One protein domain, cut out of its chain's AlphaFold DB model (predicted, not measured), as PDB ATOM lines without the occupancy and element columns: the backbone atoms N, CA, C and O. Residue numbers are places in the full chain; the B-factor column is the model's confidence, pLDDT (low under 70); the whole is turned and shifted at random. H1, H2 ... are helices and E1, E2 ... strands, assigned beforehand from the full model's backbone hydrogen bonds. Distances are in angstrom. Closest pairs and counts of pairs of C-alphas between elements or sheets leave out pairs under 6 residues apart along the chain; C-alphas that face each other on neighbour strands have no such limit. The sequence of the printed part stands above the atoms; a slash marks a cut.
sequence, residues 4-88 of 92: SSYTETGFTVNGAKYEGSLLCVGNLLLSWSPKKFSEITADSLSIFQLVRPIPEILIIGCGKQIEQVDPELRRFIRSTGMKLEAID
ATOM      1  N   SER A   4     275.340 148.902 274.670       83.56
ATOM      2  CA  SER A   4     275.139 147.462 274.453       83.56
ATOM      3  C   SER A   4     274.419 147.150 273.144       83.56
ATOM      4  O   SER A   4     274.699 146.129 272.527       83.56
ATOM      5  N   SER A   5     273.477 147.997 272.733       79.25
ATOM      6  CA  SER A   5     272.757 147.864 271.463       79.25
ATOM      7  C   SER A   5     272.095 149.183 271.078       79.25
ATOM      8  O   SER A   5     272.024 150.109 271.886       79.25
ATOM      9  N   TYR A   6     271.579 149.261 269.858       77.44
ATOM     10  CA  TYR A   6     270.741 150.358 269.390       77.44
ATOM     11  C   TYR A   6     269.582 149.820 268.548       77.44
ATOM     12  O   TYR A   6     269.575 148.663 268.130       77.44
ATOM     13  N   THR A   7     268.579 150.661 268.334       74.75
ATOM     14  CA  THR A   7     267.442 150.424 267.444       74.75
ATOM     15  C   THR A   7     267.269 151.631 266.529       74.75
ATOM     16  O   THR A   7     267.943 152.646 266.685       74.75
ATOM     17  N   GLU A   8     266.312 151.563 265.605       69.62
ATOM     18  CA  GLU A   8     265.918 152.717 264.785       69.62
ATOM     19  C   GLU A   8     265.470 153.929 265.626       69.62
ATOM     20  O   GLU A   8     265.527 155.066 265.167       69.62
ATOM     21  N   THR A   9     265.038 153.698 266.867       76.31
ATOM     22  CA  THR A   9     264.449 154.722 267.733       76.31
ATOM     23  C   THR A   9     265.282 155.047 268.964       76.31
ATOM     24  O   THR A   9     264.842 155.887 269.745       76.31
ATOM     25  N   GLY A  10     266.442 154.418 269.191       79.00
ATOM     26  CA  GLY A  10     267.171 154.638 270.438       79.00
ATOM     27  C   GLY A  10     268.341 153.701 270.725       79.00
ATOM     28  O   GLY A  10     268.869 153.032 269.842       79.00
ATOM     29  N   PHE A  11     268.753 153.658 271.994       82.25
ATOM     30  CA  PHE A  11     269.968 152.989 272.459       82.25
ATOM     31  C   PHE A  11     269.738 152.216 273.757       82.25
ATOM     32  O   PHE A  11     268.971 152.630 274.624       82.25
ATOM     33  N   THR A  12     270.465 151.117 273.932       86.75
ATOM     34  CA  THR A  12     270.590 150.417 275.211       86.75
ATOM     35  C   THR A  12     271.939 150.750 275.828       86.75
ATOM     36  O   THR A  12     272.978 150.336 275.316       86.75
ATOM     37  N   VAL A  13     271.931 151.463 276.950       85.81
ATOM     38  CA  VAL A  13     273.138 151.875 277.671       85.81
ATOM     39  C   VAL A  13     273.076 151.330 279.091       85.81
ATOM     40  O   VAL A  13     272.086 151.522 279.792       85.81
ATOM     41  N   ASN A  14     274.130 150.635 279.528       88.69
ATOM     42  CA  ASN A  14     274.198 149.974 280.839       88.69
ATOM     43  C   ASN A  14     272.986 149.050 281.111       88.69
ATOM     44  O   ASN A  14     272.511 148.958 282.239       88.69
ATOM     45  N   GLY A  15     272.448 148.403 280.070       87.81
ATOM     46  CA  GLY A  15     271.258 147.547 280.158       87.81
ATOM     47  C   GLY A  15     269.910 148.285 280.207       87.81
ATOM     48  O   GLY A  15     268.871 147.630 280.135       87.81
ATOM     49  N   ALA A  16     269.899 149.621 280.279       88.00
ATOM     50  CA  ALA A  16     268.688 150.435 280.218       88.00
ATOM     51  C   ALA A  16     268.410 150.910 278.785       88.00
ATOM     52  O   ALA A  16     269.331 151.300 278.069       88.00
ATOM     53  N   LYS A  17     267.138 150.881 278.373       87.19
ATOM     54  CA  LYS A  17     266.692 151.350 277.055       87.19
ATOM     55  C   LYS A  17     266.340 152.831 277.107       87.19
ATOM     56  O   LYS A  17     265.630 153.267 278.009       87.19
ATOM     57  N   TYR A  18     266.786 153.558 276.099       84.81
ATOM     58  CA  TYR A  18     266.552 154.979 275.920       84.81
ATOM     59  C   TYR A  18     266.048 155.229 274.508       84.81
ATOM     60  O   TYR A  18     266.610 154.695 273.557       84.81
ATOM     61  N   GLU A  19     265.017 156.055 274.376       81.75
ATOM     62  CA  GLU A  19     264.494 156.479 273.079       81.75
ATOM     63  C   GLU A  19     265.035 157.859 272.690       81.75
ATOM     64  O   GLU A  19     265.210 158.741 273.535       81.75
ATOM     65  N   GLY A  20     265.252 158.055 271.393       76.12
ATOM     66  CA  GLY A  20     265.803 159.265 270.803       76.12
ATOM     67  C   GLY A  20     267.325 159.354 270.902       76.12
ATOM     68  O   GLY A  20     268.025 158.380 271.182       76.12
ATOM     69  N   SER A  21     267.829 160.556 270.644       78.00
ATOM     70  CA  SER A  21     269.258 160.847 270.682       78.00
ATOM     71  C   SER A  21     269.754 161.039 272.107       78.00
ATOM     72  O   SER A  21     269.040 161.543 272.979       78.00
ATOM     73  N   LEU A  22     271.010 160.663 272.336       78.69
ATOM     74  CA  LEU A  22     271.642 160.720 273.646       78.69
ATOM     75  C   LEU A  22     272.957 161.485 273.581       78.69
ATOM     76  O   LEU A  22     273.759 161.292 272.671       78.69
ATOM     77  N   LEU A  23     273.188 162.315 274.592       78.19
ATOM     78  CA  LEU A  23     274.472 162.941 274.853       78.19
ATOM     79  C   LEU A  23     275.182 162.224 276.000       78.19
ATOM     80  O   LEU A  23     274.613 162.033 277.074       78.19
ATOM     81  N   CYS A  24     276.454 161.905 275.780       75.75
ATOM     82  CA  CYS A  24     277.296 161.168 276.710       75.75
ATOM     83  C   CYS A  24     278.476 162.037 277.161       75.75
ATOM     84  O   CYS A  24     279.308 162.425 276.343       75.75
ATOM     85  N   VAL A  25     278.568 162.338 278.459       75.94
ATOM     86  CA  VAL A  25     279.639 163.177 279.032       75.94
ATOM     87  C   VAL A  25     280.249 162.479 280.239       75.94
ATOM     88  O   VAL A  25     279.684 162.484 281.333       75.94
ATOM     89  N   GLY A  26     281.398 161.828 280.046       77.50
ATOM     90  CA  GLY A  26     281.972 160.939 281.056       77.50
ATOM     91  C   GLY A  26     281.007 159.792 281.391       77.50
ATOM     92  O   GLY A  26     280.738 158.935 280.553       77.50
ATOM     93  N   ASN A  27     280.459 159.796 282.612       77.62
ATOM     94  CA  ASN A  27     279.440 158.836 283.062       77.62
ATOM     95  C   ASN A  27     278.003 159.392 283.039       77.62
ATOM     96  O   ASN A  27     277.084 158.702 283.482       77.62
ATOM     97  N   LEU A  28     277.800 160.619 282.551       78.00
ATOM     98  CA  LEU A  28     276.484 161.237 282.426       78.00
ATOM     99  C   LEU A  28     275.864 160.905 281.067       78.00
ATOM    100  O   LEU A  28     276.527 161.017 280.036       78.00
ATOM    101  N   LEU A  29     274.580 160.558 281.086       81.19
ATOM    102  CA  LEU A  29     273.772 160.329 279.897       81.19
ATOM    103  C   LEU A  29     272.556 161.259 279.933       81.19
ATOM    104  O   LEU A  29     271.827 161.284 280.924       81.19
ATOM    105  N   LEU A  30     272.355 162.033 278.869       80.62
ATOM    106  CA  LEU A  30     271.283 163.021 278.754       80.62
ATOM    107  C   LEU A  30     270.468 162.768 277.488       80.62
ATOM    108  O   LEU A  30     271.037 162.510 276.430       80.62
ATOM    109  N   SER A  31     269.146 162.899 277.580       82.31
ATOM    110  CA  SER A  31     268.292 162.960 276.392       82.31
ATOM    111  C   SER A  31     268.603 164.223 275.597       82.31
ATOM    112  O   SER A  31     268.674 165.317 276.161       82.31
ATOM    113  N   TRP A  32     268.768 164.076 274.288       80.50
ATOM    114  CA  TRP A  32     269.063 165.174 273.381       80.50
ATOM    115  C   TRP A  32     267.943 165.312 272.349       80.50
ATOM    116  O   TRP A  32     267.498 164.330 271.760       80.50
ATOM    117  N   SER A  33     267.437 166.538 272.189       80.31
ATOM    118  CA  SER A  33     266.191 166.808 271.464       80.31
ATOM    119  C   SER A  33     266.198 166.438 269.974       80.31
ATOM    120  O   SER A  33     265.183 165.889 269.543       80.31
ATOM    121  N   PRO A  34     267.261 166.706 269.183       77.12
ATOM    122  CA  PRO A  34     267.280 166.350 267.764       77.12
ATOM    123  C   PRO A  34     267.195 164.838 267.584       77.12
ATOM    124  O   PRO A  34     268.016 164.108 268.128       77.12
ATOM    125  N   LYS A  35     266.227 164.359 266.809       72.56
ATOM    126  CA  LYS A  35     266.046 162.936 266.481       72.56
ATOM    127  C   LYS A  35     266.602 162.576 265.103       72.56
ATOM    128  O   LYS A  35     266.681 161.398 264.776       72.56
ATOM    129  N   LYS A  36     266.954 163.580 264.293       70.75
ATOM    130  CA  LYS A  36     267.507 163.449 262.934       70.75
ATOM    131  C   LYS A  36     268.615 164.473 262.702       70.75
ATOM    132  O   LYS A  36     268.624 165.515 263.351       70.75
ATOM    133  N   PHE A  37     269.506 164.219 261.741       70.38
ATOM    134  CA  PHE A  37     270.585 165.160 261.396       70.38
ATOM    135  C   PHE A  37     270.072 166.523 260.951       70.38
ATOM    136  O   PHE A  37     270.602 167.542 261.384       70.38
ATOM    137  N   SER A  38     269.019 166.536 260.138       72.06
ATOM    138  CA  SER A  38     268.338 167.753 259.693       72.06
ATOM    139  C   SER A  38     267.776 168.621 260.830       72.06
ATOM    140  O   SER A  38     267.553 169.811 260.628       72.06
ATOM    141  N   GLU A  39     267.576 168.068 262.030       76.44
ATOM    142  CA  GLU A  39     267.111 168.815 263.209       76.44
ATOM    143  C   GLU A  39     268.264 169.412 264.032       76.44
ATOM    144  O   GLU A  39     268.029 170.151 264.991       76.44
ATOM    145  N   ILE A  40     269.516 169.099 263.688       76.19
ATOM    146  CA  ILE A  40     270.680 169.596 264.415       76.19
ATOM    147  C   ILE A  40     270.998 171.010 263.938       76.19
ATOM    148  O   ILE A  40     271.599 171.231 262.889       76.19
ATOM    149  N   THR A  41     270.618 171.978 264.758       76.25
ATOM    150  CA  THR A  41     270.896 173.401 264.559       76.25
ATOM    151  C   THR A  41     271.978 173.885 265.515       76.25
ATOM    152  O   THR A  41     272.257 173.231 266.522       76.25
ATOM    153  N   ALA A  42     272.539 175.070 265.266       73.19
ATOM    154  CA  ALA A  42     273.440 175.731 266.213       73.19
ATOM    155  C   ALA A  42     272.852 175.783 267.639       73.19
ATOM    156  O   ALA A  42     273.558 175.483 268.598       73.19
ATOM    157  N   ASP A  43     271.547 176.042 267.776       76.75
ATOM    158  CA  ASP A  43     270.854 176.072 269.071       76.75
ATOM    159  C   ASP A  43     270.868 174.717 269.781       76.75
ATOM    160  O   ASP A  43     271.121 174.644 270.984       76.75
ATOM    161  N   SER A  44     270.659 173.625 269.039       76.62
ATOM    162  CA  SER A  44     270.732 172.271 269.600       76.62
ATOM    163  C   SER A  44     272.137 171.907 270.098       76.62
ATOM    164  O   SER A  44     272.274 171.082 271.004       76.62
ATOM    165  N   LEU A  45     273.171 172.547 269.538       75.56
ATOM    166  CA  LEU A  45     274.574 172.390 269.922       75.56
ATOM    167  C   LEU A  45     274.993 173.325 271.061       75.56
ATOM    168  O   LEU A  45     276.002 173.070 271.720       75.56
ATOM    169  N   SER A  46     274.235 174.393 271.324       77.88
ATOM    170  CA  SER A  46     274.513 175.345 272.407       77.88
ATOM    171  C   SER A  46     274.563 174.665 273.778       77.88
ATOM    172  O   SER A  46     275.296 175.108 274.659       77.88
ATOM    173  N   ILE A  47     273.880 173.525 273.950       76.44
ATOM    174  CA  ILE A  47     273.997 172.697 275.160       76.44
ATOM    175  C   ILE A  47     275.449 172.264 275.429       76.44
ATOM    176  O   ILE A  47     275.882 172.242 276.580       76.44
ATOM    177  N   PHE A  48     276.249 172.014 274.388       74.62
ATOM    178  CA  PHE A  48     277.662 171.648 274.522       74.62
ATOM    179  C   PHE A  48     278.528 172.814 275.004       74.62
ATOM    180  O   PHE A  48     279.580 172.604 275.606       74.62
ATOM    181  N   GLN A  49     278.075 174.056 274.809       73.00
ATOM    182  CA  GLN A  49     278.742 175.224 275.379       73.00
ATOM    183  C   GLN A  49     278.495 175.351 276.885       73.00
ATOM    184  O   GLN A  49     279.352 175.905 277.576       73.00
ATOM    185  N   LEU A  50     277.382 174.809 277.391       76.44
ATOM    186  CA  LEU A  50     276.971 174.891 278.796       76.44
ATOM    187  C   LEU A  50     277.470 173.713 279.639       76.44
ATOM    188  O   LEU A  50     277.735 173.877 280.830       76.44
ATOM    189  N   VAL A  51     277.624 172.529 279.042       74.75
ATOM    190  CA  VAL A  51     278.078 171.336 279.766       74.75
ATOM    191  C   VAL A  51     279.594 171.382 279.992       74.75
ATOM    192  O   VAL A  51     280.383 171.640 279.077       74.75
ATOM    193  N   ARG A  52     280.014 171.156 281.245       75.44
ATOM    194  CA  ARG A  52     281.421 171.021 281.646       75.44
ATOM    195  C   ARG A  52     281.611 169.737 282.467       75.44
ATOM    196  O   ARG A  52     280.831 169.520 283.393       75.44
ATOM    197  N   PRO A  53     282.642 168.917 282.177       75.94
ATOM    198  CA  PRO A  53     283.610 169.061 281.082       75.94
ATOM    199  C   PRO A  53     282.946 168.942 279.701       75.94
ATOM    200  O   PRO A  53     281.831 168.438 279.589       75.94
ATOM    201  N   ILE A  54     283.604 169.471 278.666       76.62
ATOM    202  CA  ILE A  54     283.111 169.329 277.290       76.62
ATOM    203  C   ILE A  54     283.068 167.820 276.975       76.62
ATOM    204  O   ILE A  54     284.030 167.127 277.321       76.62
ATOM    205  N   PRO A  55     281.978 167.295 276.382       76.00
ATOM    206  CA  PRO A  55     281.917 165.898 275.951       76.00
ATOM    207  C   PRO A  55     283.120 165.529 275.070       76.00
ATOM    208  O   PRO A  55     283.621 166.366 274.336       76.00
ATOM    209  N   GLU A  56     283.591 164.283 275.088       74.25
ATOM    210  CA  GLU A  56     284.672 163.864 274.173       74.25
ATOM    211  C   GLU A  56     284.126 163.364 272.828       74.25
ATOM    212  O   GLU A  56     284.752 163.544 271.780       74.25
ATOM    213  N   ILE A  57     282.946 162.739 272.849       72.06
ATOM    214  CA  ILE A  57     282.292 162.126 271.691       72.06
ATOM    215  C   ILE A  57     280.800 162.479 271.719       72.06
ATOM    216  O   ILE A  57     280.135 162.329 272.743       72.06
ATOM    217  N   LEU A  58     280.276 162.896 270.569       75.12
ATOM    218  CA  LEU A  58     278.853 162.980 270.271       75.12
ATOM    219  C   LEU A  58     278.470 161.787 269.388       75.12
ATOM    220  O   LEU A  58     278.983 161.663 268.275       75.12
ATOM    221  N   ILE A  59     277.576 160.932 269.888       71.31
ATOM    222  CA  ILE A  59     277.045 159.781 269.149       71.31
ATOM    223  C   ILE A  59     275.659 160.133 268.623       71.31
ATOM    224  O   ILE A  59     274.795 160.555 269.391       71.31
ATOM    225  N   ILE A  60     275.441 159.938 267.326       70.25
ATOM    226  CA  ILE A  60     274.151 160.192 266.679       70.25
ATOM    227  C   ILE A  60     273.688 158.917 265.988       70.25
ATOM    228  O   ILE A  60     274.421 158.342 265.187       70.25
ATOM    229  N   GLY A  61     272.471 158.479 266.310       66.31
ATOM    230  CA  GLY A  61     271.824 157.347 265.653       66.31
ATOM    231  C   GLY A  61     271.133 157.831 264.390       66.31
ATOM    232  O   GLY A  61     270.187 158.610 264.471       66.31
ATOM    233  N   CYS A  62     271.614 157.400 263.227       60.88
ATOM    234  CA  CYS A  62     271.158 157.920 261.934       60.88
ATOM    235  C   CYS A  62     269.887 157.231 261.415       60.88
ATOM    236  O   CYS A  62     269.349 157.621 260.380       60.88
ATOM    237  N   GLY A  63     269.421 156.167 262.078       60.16
ATOM    238  CA  GLY A  63     268.457 155.249 261.468       60.16
ATOM    239  C   GLY A  63     268.981 154.712 260.126       60.16
ATOM    240  O   GLY A  63     270.190 154.624 259.919       60.16
ATOM    241  N   LYS A  64     268.075 154.336 259.212       55.34
ATOM    242  CA  LYS A  64     268.403 153.747 257.893       55.34
ATOM    243  C   LYS A  64     268.912 154.746 256.847       55.34
ATOM    244  O   LYS A  64     269.179 154.366 255.711       55.34
ATOM    245  N   GLN A  65     268.965 156.035 257.170       56.00
ATOM    246  CA  GLN A  65     269.411 157.062 256.237       56.00
ATOM    247  C   GLN A  65     270.609 157.784 256.837       56.00
ATOM    248  O   GLN A  65     270.466 158.621 257.727       56.00
ATOM    249  N   ILE A  66     271.804 157.491 256.318       53.75
ATOM    250  CA  ILE A  66     272.968 158.347 256.545       53.75
ATOM    251  C   ILE A  66     272.712 159.668 255.805       53.75
ATOM    252  O   ILE A  66     273.095 159.847 254.648       53.75
ATOM    253  N   GLU A  67     272.030 160.604 256.460       60.25
ATOM    254  CA  GLU A  67     271.973 161.989 256.003       60.25
ATOM    255  C   GLU A  67     273.378 162.602 256.110       60.25
ATOM    256  O   GLU A  67     274.108 162.397 257.087       60.25
ATOM    257  N   GLN A  68     273.793 163.348 255.081       60.41
ATOM    258  CA  GLN A  68     275.063 164.060 255.138       60.41
ATOM    259  C   GLN A  68     274.992 165.114 256.241       60.41
ATOM    260  O   GLN A  68     274.204 166.051 256.176       60.41
ATOM    261  N   VAL A  69     275.849 164.955 257.247       66.38
ATOM    262  CA  VAL A  69     276.018 165.945 258.310       66.38
ATOM    263  C   VAL A  69     276.435 167.274 257.692       66.38
ATOM    264  O   VAL A  69     277.431 167.316 256.960       66.38
ATOM    265  N   ASP A  70     275.716 168.339 258.038       71.31
ATOM    266  CA  ASP A  70     276.021 169.690 257.586       71.31
ATOM    267  C   ASP A  70     277.522 170.021 257.817       71.31
ATOM    268  O   ASP A  70     278.065 169.782 258.909       71.31
ATOM    269  N   PRO A  71     278.255 170.515 256.801       75.00
ATOM    270  CA  PRO A  71     279.665 170.867 256.944       75.00
ATOM    271  C   PRO A  71     279.949 171.898 258.048       75.00
ATOM    272  O   PRO A  71     281.012 171.834 258.675       75.00
ATOM    273  N   GLU A  72     279.036 172.836 258.300       75.19
ATOM    274  CA  GLU A  72     279.143 173.815 259.383       75.19
ATOM    275  C   GLU A  72     278.999 173.146 260.746       75.19
ATOM    276  O   GLU A  72     279.808 173.393 261.642       75.19
ATOM    277  N   LEU A  73     278.055 172.211 260.876       75.06
ATOM    278  CA  LEU A  73     277.896 171.382 262.069       75.06
ATOM    279  C   LEU A  73     279.175 170.580 262.364       75.06
ATOM    280  O   LEU A  73     279.676 170.586 263.492       75.06
ATOM    281  N   ARG A  74     279.774 169.953 261.345       76.69
ATOM    282  CA  ARG A  74     281.070 169.262 261.492       76.69
ATOM    283  C   ARG A  74     282.181 170.207 261.951       76.69
ATOM    284  O   ARG A  74     282.995 169.825 262.794       76.69
ATOM    285  N   ARG A  75     282.241 171.430 261.407       79.81
ATOM    286  CA  ARG A  75     283.227 172.445 261.816       79.81
ATOM    287  C   ARG A  75     283.022 172.882 263.262       79.81
ATOM    288  O   ARG A  75     284.012 172.992 263.980       79.81
ATOM    289  N   PHE A  76     281.777 173.090 263.684       78.56
ATOM    290  CA  PHE A  76     281.445 173.443 265.060       78.56
ATOM    291  C   PHE A  76     281.862 172.342 266.037       78.56
ATOM    292  O   PHE A  76     282.589 172.596 266.992       78.56
ATOM    293  N   ILE A  77     281.474 171.090 265.780       77.38
ATOM    294  CA  ILE A  77     281.832 169.974 266.666       77.38
ATOM    295  C   ILE A  77     283.361 169.863 266.767       77.38
ATOM    296  O   ILE A  77     283.913 169.797 267.865       77.38
ATOM    297  N   ARG A  78     284.071 169.980 265.639       77.56
ATOM    298  CA  ARG A  78     285.538 169.981 265.632       77.56
ATOM    299  C   ARG A  78     286.143 171.162 266.404       77.56
ATOM    300  O   ARG A  78     287.171 170.971 267.049       77.56
ATOM    301  N   SER A  79     285.549 172.358 266.358       81.19
ATOM    302  CA  SER A  79     286.063 173.531 267.085       81.19
ATOM    303  C   SER A  79     285.880 173.417 268.599       81.19
ATOM    304  O   SER A  79     286.684 173.965 269.349       81.19
ATOM    305  N   THR A  80     284.882 172.656 269.056       76.62
ATOM    306  CA  THR A  80     284.690 172.345 270.483       76.62
ATOM    307  C   THR A  80     285.647 171.272 271.019       76.62
ATOM    308  O   THR A  80     285.725 171.085 272.229       76.62
ATOM    309  N   GLY A  81     286.390 170.576 270.148       77.94
ATOM    310  CA  GLY A  81     287.264 169.454 270.517       77.94
ATOM    311  C   GLY A  81     286.554 168.098 270.606       77.94
ATOM    312  O   GLY A  81     287.198 167.091 270.890       77.94
ATOM    313  N   MET A  82     285.251 168.062 270.322       80.31
ATOM    314  CA  MET A  82     284.444 166.846 270.303       80.31
ATOM    315  C   MET A  82     284.688 166.026 269.028       80.31
ATOM    316  O   MET A  82     284.920 166.572 267.945       80.31
ATOM    317  N   LYS A  83     284.562 164.701 269.128       75.62
ATOM    318  CA  LYS A  83     284.441 163.801 267.971       75.62
ATOM    319  C   LYS A  83     282.968 163.573 267.639       75.62
ATOM    320  O   LYS A  83     282.154 163.420 268.542       75.62
ATOM    321  N   LEU A  84     282.633 163.524 266.351       74.56
ATOM    322  CA  LEU A  84     281.306 163.127 265.880       74.56
ATOM    323  C   LEU A  84     281.359 161.685 265.380       74.56
ATOM    324  O   LEU A  84     282.066 161.418 264.407       74.56
ATOM    325  N   GLU A  85     280.575 160.800 265.990       71.81
ATOM    326  CA  GLU A  85     280.340 159.450 265.481       71.81
ATOM    327  C   GLU A  85     278.876 159.294 265.063       71.81
ATOM    328  O   GLU A  85     277.951 159.365 265.873       71.81
ATOM    329  N   ALA A  86     278.678 159.124 263.758       68.06
ATOM    330  CA  ALA A  86     277.392 158.800 263.161       68.06
ATOM    331  C   ALA A  86     277.289 157.272 263.093       68.06
ATOM    332  O   ALA A  86     278.040 156.649 262.342       68.06
ATOM    333  N   ILE A  87     276.406 156.675 263.893       63.62
ATOM    334  CA  ILE A  87     276.189 155.226 263.893       63.62
ATOM    335  C   ILE A  87     275.038 154.930 262.936       63.62
ATOM    336  O   ILE A  87     273.891 155.320 263.174       63.62
ATOM    337  N   ASP A  88     275.378 154.271 261.831       59.56
ATOM    338  CA  ASP A  88     274.402 153.708 260.910       59.56
ATOM    339  C   ASP A  88     273.712 152.517 261.576       59.56
ATOM    340  O   ASP A  88     274.363 151.633 262.136       59.56
TER     341      ASP A  88
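What this domain is: This is residues 4 to 88 of the 92 residues of an uncharacterized protein of Tetracentron sinense (UniProt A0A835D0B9). The hairpin E4 and E5 and the parallel pair E6 and E7 form the middle, with E4 beside E6; a small sheet of E1, E2 and E3 lies at one end, and the helices H1 and H2 lie side by side at the other. The 85 printed residues have seven named strands and two named helices, in the order E1 E2 E3 E4 E5 H1 E6 H2 E7, of mixed class. The sheet E1 E2 E3 is antiparallel in that order. The whole is compact, with a radius of gyration of the C-alphas of 12.3 A and spans of 32 by 29 by 18 A.

How they stand to each other: E1, residues 4 to 7, E2, residues 10 to 13, and E3, residues 16 to 19, make a meander of two hairpins, each strand the antiparallel neighbour of the one before; within hydrogen-bond range are N 4 and O 12, 2.8 A, and N 11 and O 18, 2.8 A. E4, residues 21 to 25, and E5, residues 28 to 32, are an antiparallel hairpin, with N 23 and O 30 2.8 A apart. E6, residues 57 to 61, H2, residues 71 to 80, and E7, residues 83 to 87, make a strand-helix-strand unit, two parallel neighbour strands with a helix between, its crossover right-handed; N 58 and O 83 are 2.8 A apart. The closest C-alphas of E4 and E6, Leu 23 and Leu 58, are 6.3 A apart. H1, residues 42 to 50, and H2 are close but not clearly touching, the closest C-alphas being Ala 42 and Leu 73, 7.5 A; they run the same way at a shallow tilt of 5 degrees. Every O i to N i+4 pair is within range in H2; in H1 2 of 5 are, beside 5 of 6 O i to N i+3 pairs.

Where its parts are: E1 begins at C-alpha 4 (275.139, 147.462, 274.453). H2 is 14.5 A long and E4 13.5 A. E7 ends at C-alpha 87 (276.189, 155.226, 263.893).

The domain as a whole: The printed part has no cut and no long link. The C-alphas of Gly 15 and Glu 72, the two farthest apart, are 34.4 A apart. The mean pLDDT of the printed part is 75.1; residue 8, residues 61 to 69 and residues 86 to 88 are under 70.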